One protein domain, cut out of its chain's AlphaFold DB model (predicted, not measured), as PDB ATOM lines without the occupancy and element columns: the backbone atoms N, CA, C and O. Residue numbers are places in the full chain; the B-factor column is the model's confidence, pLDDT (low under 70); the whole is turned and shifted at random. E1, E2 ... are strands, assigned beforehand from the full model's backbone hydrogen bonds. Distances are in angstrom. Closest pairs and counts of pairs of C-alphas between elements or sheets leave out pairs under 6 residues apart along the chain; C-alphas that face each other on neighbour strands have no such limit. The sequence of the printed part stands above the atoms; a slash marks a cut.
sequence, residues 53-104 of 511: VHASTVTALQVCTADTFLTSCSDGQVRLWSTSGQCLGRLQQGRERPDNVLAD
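This is residues 53 to 104 of the 511 residues of the protein "Hypothetical protein" of Eutreptiella gymnastica (UniProt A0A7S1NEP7). A single strongly twisted sheet of four strands zigzags from E1 to E4, and a tail with no named element, residues 92 to 104, loops out from the end of E4 and folds back. The 52 printed residues hold no named helix; the order E1, E2, E3, E4 is antiparallel throughout. The class is all strand, with 25 residues in strands, under half. The whole is compact, radius of gyration of the C-alphas 10.4 A, spanning 29 by 24 by 17 A.

E1, residues 58 to 65, and E2, residues 68 to 73, form a hairpin at 163 degrees; N 62 and O 70 are 2.9 A apart, within hydrogen-bond range. E2 and E3, residues 77 to 82, form a hairpin at 157 degrees, with N 81 and O 69 within hydrogen-bond range at 2.8 A. E3 and E4, residues 87 to 91, form a hairpin at 153 degrees, with N 88 and O 80 within hydrogen-bond range at 2.8 A. The four make a meander, each strand the antiparallel neighbour of the one before. Edge strands E1 and E4 are apart.

E1 runs 19.1 A from C-alpha 58 at (-50.768, -84.547, -4.381). E2 measures 16.5 A, E3 16.3 A and E4 11.0 A, ending at C-alpha 91 (-58.099, -72.210, -1.274).

The farthest C-alphas, of Ala 66 and Arg 95, are 30.3 A apart. The printed part has no cut, and its three links are tight. Residues 94 to 104 have pLDDT under 70.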
ATOM      1  N   VAL A  53     -44.354 -76.940  -1.451       89.50
ATOM      2  CA  VAL A  53     -45.286 -76.367  -0.467       89.50
ATOM      3  C   VAL A  53     -46.249 -77.427   0.081       89.50
ATOM      4  O   VAL A  53     -46.763 -77.273   1.192       89.50
ATOM      5  N   HIS A  54     -46.559 -78.495  -0.663       92.56
ATOM      6  CA  HIS A  54     -47.495 -79.531  -0.196       92.56
ATOM      7  C   HIS A  54     -46.866 -80.360   0.918       92.56
ATOM      8  O   HIS A  54     -45.756 -80.863   0.765       92.56
ATOM      9  N   ALA A  55     -47.566 -80.456   2.052       93.81
ATOM     10  CA  ALA A  55     -47.075 -81.201   3.211       93.81
ATOM     11  C   ALA A  55     -47.243 -82.717   3.028       93.81
ATOM     12  O   ALA A  55     -46.631 -83.499   3.754       93.81
ATOM     13  N   SER A  56     -48.065 -83.121   2.057       95.81
ATOM     14  CA  SER A  56     -48.418 -84.508   1.776       95.81
ATOM     15  C   SER A  56     -48.478 -84.776   0.263       95.81
ATOM     16  O   SER A  56     -48.099 -83.940  -0.561       95.81
ATOM     17  N   THR A  57     -48.918 -85.976  -0.112       96.19
ATOM     18  CA  THR A  57     -49.057 -86.424  -1.500       96.19
ATOM     19  C   THR A  57     -50.136 -85.626  -2.232       96.19
ATOM     20  O   THR A  57     -51.249 -85.476  -1.716       96.19
ATOM     21  N   VAL A  58     -49.815 -85.161  -3.444       96.81
ATOM     22  CA  VAL A  58     -50.768 -84.547  -4.381       96.81
ATOM     23  C   VAL A  58     -51.723 -85.626  -4.881       96.81
ATOM     24  O   VAL A  58     -51.277 -86.629  -5.435       96.81
ATOM     25  N   THR A  59     -53.020 -85.436  -4.658       97.38
ATOM     26  CA  THR A  59     -54.070 -86.400  -5.012       97.38
ATOM     27  C   THR A  59     -54.728 -86.071  -6.346       97.38
ATOM     28  O   THR A  59     -55.090 -86.993  -7.070       97.38
ATOM     29  N   ALA A  60     -54.823 -84.790  -6.719       96.75
ATOM     30  CA  ALA A  60     -55.268 -84.375  -8.046       96.75
ATOM     31  C   ALA A  60     -54.497 -83.153  -8.561       96.75
ATOM     32  O   ALA A  60     -53.972 -82.335  -7.798       96.75
ATOM     33  N   LEU A  61     -54.445 -83.029  -9.884       97.50
ATOM     34  CA  LEU A  61     -53.870 -81.895 -10.596       97.50
ATOM     35  C   LEU A  61     -54.818 -81.497 -11.719       97.50
ATOM     36  O   LEU A  61     -55.277 -82.352 -12.474       97.50
ATOM     37  N   GLN A  62     -55.071 -80.201 -11.846       97.62
ATOM     38  CA  GLN A  62     -55.933 -79.652 -12.876       97.62
ATOM     39  C   GLN A  62     -55.310 -78.407 -13.492       97.62
ATOM     40  O   GLN A  62     -54.911 -77.489 -12.786       97.62
ATOM     41  N   VAL A  63     -55.244 -78.350 -14.818       97.44
ATOM     42  CA  VAL A  63     -54.794 -77.154 -15.535       97.44
ATOM     43  C   VAL A  63     -55.985 -76.208 -15.679       97.44
ATOM     44  O   VAL A  63     -57.010 -76.601 -16.226       97.44
ATOM     45  N   CYS A  64     -55.859 -74.986 -15.166       96.69
ATOM     46  CA  CYS A  64     -56.928 -73.986 -15.220       96.69
ATOM     47  C   CYS A  64     -56.766 -73.082 -16.438       96.69
ATOM     48  O   CYS A  64     -57.724 -72.830 -17.159       96.69
ATOM     49  N   THR A  65     -55.542 -72.605 -16.677       96.62
ATOM     50  CA  THR A  65     -55.186 -71.760 -17.822       96.62
ATOM     51  C   THR A  65     -53.810 -72.153 -18.359       96.62
ATOM     52  O   THR A  65     -53.135 -73.007 -17.784       96.62
ATOM     53  N   ALA A  66     -53.356 -71.515 -19.443       96.94
ATOM     54  CA  ALA A  66     -52.005 -71.721 -19.973       96.94
ATOM     55  C   ALA A  66     -50.903 -71.446 -18.931       96.94
ATOM     56  O   ALA A  66     -49.856 -72.089 -18.958       96.94
ATOM     57  N   ASP A  67     -51.173 -70.537 -17.991       97.75
ATOM     58  CA  ASP A  67     -50.203 -70.075 -17.001       97.75
ATOM     59  C   ASP A  67     -50.518 -70.515 -15.576       97.75
ATOM     60  O   ASP A  67     -49.741 -70.204 -14.672       97.75
ATOM     61  N   THR A  68     -51.620 -71.239 -15.349       97.62
ATOM     62  CA  THR A  68     -52.023 -71.646 -14.001       97.62
ATOM     63  C   THR A  68     -52.576 -73.062 -13.917       97.62
ATOM     64  O   THR A  68     -53.246 -73.561 -14.821       97.62
ATOM     65  N   PHE A  69     -52.315 -73.713 -12.789       97.88
ATOM     66  CA  PHE A  69     -52.839 -75.037 -12.484       97.88
ATOM     67  C   PHE A  69     -53.169 -75.162 -10.996       97.88
ATOM     68  O   PHE A  69     -52.485 -74.613 -10.131       97.88
ATOM     69  N   LEU A  70     -54.233 -75.894 -10.697       97.81
ATOM     70  CA  LEU A  70     -54.625 -76.299  -9.362       97.81
ATOM     71  C   LEU A  70     -54.012 -77.649  -9.020       97.81
ATOM     72  O   LEU A  70     -53.838 -78.536  -9.855       97.81
ATOM     73  N   THR A  71     -53.710 -77.813  -7.745       97.81
ATOM     74  CA  THR A  71     -53.321 -79.101  -7.174       97.81
ATOM     75  C   THR A  71     -54.088 -79.291  -5.884       97.81
ATOM     76  O   THR A  71     -54.127 -78.372  -5.061       97.81
ATOM     77  N   SER A  72     -54.675 -80.466  -5.704       97.06
ATOM     78  CA  SER A  72     -55.226 -80.892  -4.426       97.06
ATOM     79  C   SER A  72     -54.246 -81.843  -3.757       97.06
ATOM     80  O   SER A  72     -53.572 -82.652  -4.400       97.06
ATOM     81  N   CYS A  73     -54.111 -81.699  -2.450       97.06
ATOM     82  CA  CYS A  73     -53.217 -82.500  -1.644       97.06
ATOM     83  C   CYS A  73     -54.022 -83.246  -0.581       97.06
ATOM     84  O   CYS A  73     -55.055 -82.779  -0.101       97.06
ATOM     85  N   SER A  74     -53.523 -84.414  -0.191       96.00
ATOM     86  CA  SER A  74     -54.094 -85.232   0.888       96.00
ATOM     87  C   SER A  74     -54.070 -84.549   2.266       96.00
ATOM     88  O   SER A  74     -54.723 -85.024   3.190       96.00
ATOM     89  N   ASP A  75     -53.373 -83.414   2.409       95.00
ATOM     90  CA  ASP A  75     -53.470 -82.526   3.577       95.00
ATOM     91  C   ASP A  75     -54.757 -81.665   3.590       95.00
ATOM     92  O   ASP A  75     -54.926 -80.818   4.471       95.00
ATOM     93  N   GLY A  76     -55.664 -81.874   2.625       95.19
ATOM     94  CA  GLY A  76     -56.911 -81.122   2.478       95.19
ATOM     95  C   GLY A  76     -56.691 -79.705   1.953       95.19
ATOM     96  O   GLY A  76     -57.502 -78.818   2.202       95.19
ATOM     97  N   GLN A  77     -55.556 -79.438   1.301       95.88
ATOM     98  CA  GLN A  77     -55.267 -78.131   0.728       95.88
ATOM     99  C   GLN A  77     -55.330 -78.174  -0.782       95.88
ATOM    100  O   GLN A  77     -54.670 -78.984  -1.435       95.88
ATOM    101  N   VAL A  78     -56.072 -77.220  -1.335       96.75
ATOM    102  CA  VAL A  78     -56.057 -76.932  -2.763       96.75
ATOM    103  C   VAL A  78     -55.242 -75.666  -2.981       96.75
ATOM    104  O   VAL A  78     -55.452 -74.641  -2.326       96.75
ATOM    105  N   ARG A  79     -54.260 -75.738  -3.876       97.25
ATOM    106  CA  ARG A  79     -53.385 -74.609  -4.201       97.25
ATOM    107  C   ARG A  79     -53.404 -74.308  -5.678       97.25
ATOM    108  O   ARG A  79     -53.276 -75.225  -6.488       97.25
ATOM    109  N   LEU A  80     -53.512 -73.021  -5.978       97.62
ATOM    110  CA  LEU A  80     -53.367 -72.461  -7.308       97.62
ATOM    111  C   LEU A  80     -51.910 -72.068  -7.516       97.62
ATOM    112  O   LEU A  80     -51.333 -71.320  -6.724       97.62
ATOM    113  N   TRP A  81     -51.330 -72.562  -8.595       98.00
ATOM    114  CA  TRP A  81     -49.949 -72.329  -8.975       98.00
ATOM    115  C   TRP A  81     -49.888 -71.619 -10.308       98.00
ATOM    116  O   TRP A  81     -50.711 -71.863 -11.183       98.00
ATOM    117  N   SER A  82     -48.862 -70.796 -10.476       97.75
ATOM    118  CA  SER A  82     -48.409 -70.354 -11.784       97.75
ATOM    119  C   SER A  82     -47.472 -71.404 -12.397       97.75
ATOM    120  O   SER A  82     -46.729 -72.075 -11.677       97.75
ATOM    121  N   THR A  83     -47.416 -71.504 -13.727       96.81
ATOM    122  CA  THR A  83     -46.406 -72.284 -14.473       96.81
ATOM    123  C   THR A  83     -44.969 -71.859 -14.157       96.81
ATOM    124  O   THR A  83     -44.038 -72.659 -14.289       96.81
ATOM    125  N   SER A  84     -44.772 -70.637 -13.646       96.69
ATOM    126  CA  SER A  84     -43.509 -70.162 -13.058       96.69
ATOM    127  C   SER A  84     -43.065 -70.956 -11.814       96.69
ATOM    128  O   SER A  84     -41.885 -70.943 -11.468       96.69
ATOM    129  N   GLY A  85     -43.980 -71.689 -11.175       96.62
ATOM    130  CA  GLY A  85     -43.777 -72.402  -9.914       96.62
ATOM    131  C   GLY A  85     -44.167 -71.598  -8.670       96.62
ATOM    132  O   GLY A  85     -44.031 -72.102  -7.556       96.62
ATOM    133  N   GLN A  86     -44.666 -70.369  -8.833       96.75
ATOM    134  CA  GLN A  86     -45.150 -69.547  -7.726       96.75
ATOM    135  C   GLN A  86     -46.547 -70.000  -7.275       96.75
ATOM    136  O   GLN A  86     -47.448 -70.164  -8.095       96.75
ATOM    137  N   CYS A  87     -46.742 -70.180  -5.967       96.88
ATOM    138  CA  CYS A  87     -48.068 -70.407  -5.390       96.88
ATOM    139  C   CYS A  87     -48.839 -69.080  -5.401       96.88
ATOM    140  O   CYS A  87     -48.469 -68.153  -4.683       96.88
ATOM    141  N   LEU A  88     -49.888 -68.992  -6.217       97.44
ATOM    142  CA  LEU A  88     -50.729 -67.800  -6.357       97.44
ATOM    143  C   LEU A  88     -51.770 -67.705  -5.243       97.44
ATOM    144  O   LEU A  88     -52.129 -66.613  -4.818       97.44
ATOM    145  N   GLY A  89     -52.248 -68.848  -4.753       97.00
ATOM    146  CA  GLY A  89     -53.265 -68.874  -3.715       97.00
ATOM    147  C   GLY A  89     -53.436 -70.246  -3.087       97.00
ATOM    148  O   GLY A  89     -53.126 -71.280  -3.682       97.00
ATOM    149  N   ARG A  90     -53.949 -70.242  -1.860       96.62
ATOM    150  CA  ARG A  90     -54.389 -71.432  -1.136       96.62
ATOM    151  C   ARG A  90     -55.887 -71.283  -0.931       96.62
ATOM    152  O   ARG A  90     -56.307 -70.360  -0.238       96.62
ATOM    153  N   LEU A  91     -56.671 -72.158  -1.546       94.88
ATOM    154  CA  LEU A  91     -58.099 -72.210  -1.274       94.88
ATOM    155  C   LEU A  91     -58.255 -72.797   0.126       94.88
ATOM    156  O   LEU A  91     -57.903 -73.952   0.370       94.88
ATOM    157  N   GLN A  92     -58.695 -71.963   1.068       84.50
ATOM    158  CA  GLN A  92     -59.020 -72.432   2.405       84.50
ATOM    159  C   GLN A  92     -60.289 -73.253   2.304       84.50
ATOM    160  O   GLN A  92     -61.366 -72.737   2.016       84.50
ATOM    161  N   GLN A  93     -60.137 -74.548   2.508       75.50
ATOM    162  CA  GLN A  93     -61.262 -75.439   2.456       75.50
ATOM    163  C   GLN A  93     -62.122 -75.293   3.710       75.50
ATOM    164  O   GLN A  93     -61.629 -75.408   4.836       75.50
ATOM    165  N   GLY A  94     -63.418 -75.054   3.516       58.81
ATOM    166  CA  GLY A  94     -64.399 -75.173   4.584       58.81
ATOM    167  C   GLY A  94     -64.495 -76.633   5.012       58.81
ATOM    168  O   GLY A  94     -64.989 -77.427   4.233       58.81
ATOM    169  N   ARG A  95     -63.962 -76.952   6.204       54.41
ATOM    170  CA  ARG A  95     -64.044 -78.157   7.075       54.41
ATOM    171  C   ARG A  95     -64.221 -79.590   6.521       54.41
ATOM    172  O   ARG A  95     -63.851 -80.505   7.250       54.41
ATOM    173  N   GLU A  96     -64.712 -79.834   5.319       60.19
ATOM    174  CA  GLU A  96     -64.919 -81.169   4.757       60.19
ATOM    175  C   GLU A  96     -63.839 -81.521   3.730       60.19
ATOM    176  O   GLU A  96     -63.401 -80.687   2.938       60.19
ATOM    177  N   ARG A  97     -63.367 -82.772   3.780       57.50
ATOM    178  CA  ARG A  97     -62.346 -83.295   2.865       57.50
ATOM    179  C   ARG A  97     -62.920 -83.361   1.441       57.50
ATOM    180  O   ARG A  97     -63.976 -83.959   1.266       57.50
ATOM    181  N   PRO A  98     -62.241 -82.807   0.421       57.75
ATOM    182  CA  PRO A  98     -62.643 -82.967  -0.961       57.75
ATOM    183  C   PRO A  98     -62.053 -84.288  -1.429       57.75
ATOM    184  O   PRO A  98     -60.860 -84.370  -1.732       57.75
ATOM    185  N   ASP A  99     -62.867 -85.328  -1.511       58.38
ATOM    186  CA  ASP A  99     -62.380 -86.553  -2.140       58.38
ATOM    187  C   ASP A  99     -62.181 -86.349  -3.652       58.38
ATOM    188  O   ASP A  99     -61.371 -87.049  -4.250       58.38
ATOM    189  N   ASN A 100     -62.801 -85.321  -4.252       61.62
ATOM    190  CA  ASN A 100     -62.596 -84.931  -5.646       61.62
ATOM    191  C   ASN A 100     -62.640 -83.403  -5.806       61.62
ATOM    192  O   ASN A 100     -63.590 -82.756  -5.373       61.62
ATOM    193  N   VAL A 101     -61.621 -82.824  -6.447       56.91
ATOM    194  CA  VAL A 101     -61.648 -81.425  -6.899       56.91
ATOM    195  C   VAL A 101     -61.977 -81.444  -8.384       56.91
ATOM    196  O   VAL A 101     -61.123 -81.783  -9.199       56.91
ATOM    197  N   LEU A 102     -63.223 -81.115  -8.712       63.50
ATOM    198  CA  LEU A 102     -63.631 -80.757 -10.064       63.50
ATOM    199  C   LEU A 102     -63.623 -79.229 -10.121       63.50
ATOM    200  O   LEU A 102     -64.415 -78.593  -9.430       63.50
ATOM    201  N   ALA A 103     -62.713 -78.624 -10.880       59.53
ATOM    202  CA  ALA A 103     -62.960 -77.279 -11.382       59.53
ATOM    203  C   ALA A 103     -63.598 -77.411 -12.765       59.53
ATOM    204  O   ALA A 103     -63.155 -78.217 -13.586       59.53
ATOM    205  N   ASP A 104     -64.624 -76.628 -13.044       58.12
ATOM    206  CA  ASP A 104     -65.118 -76.537 -14.408       58.12
ATOM    207  C   ASP A 104     -64.093 -75.764 -15.251       58.12
ATOM    208  O   ASP A 104     -63.478 -74.805 -14.759       58.12
TER     209      ASP A 104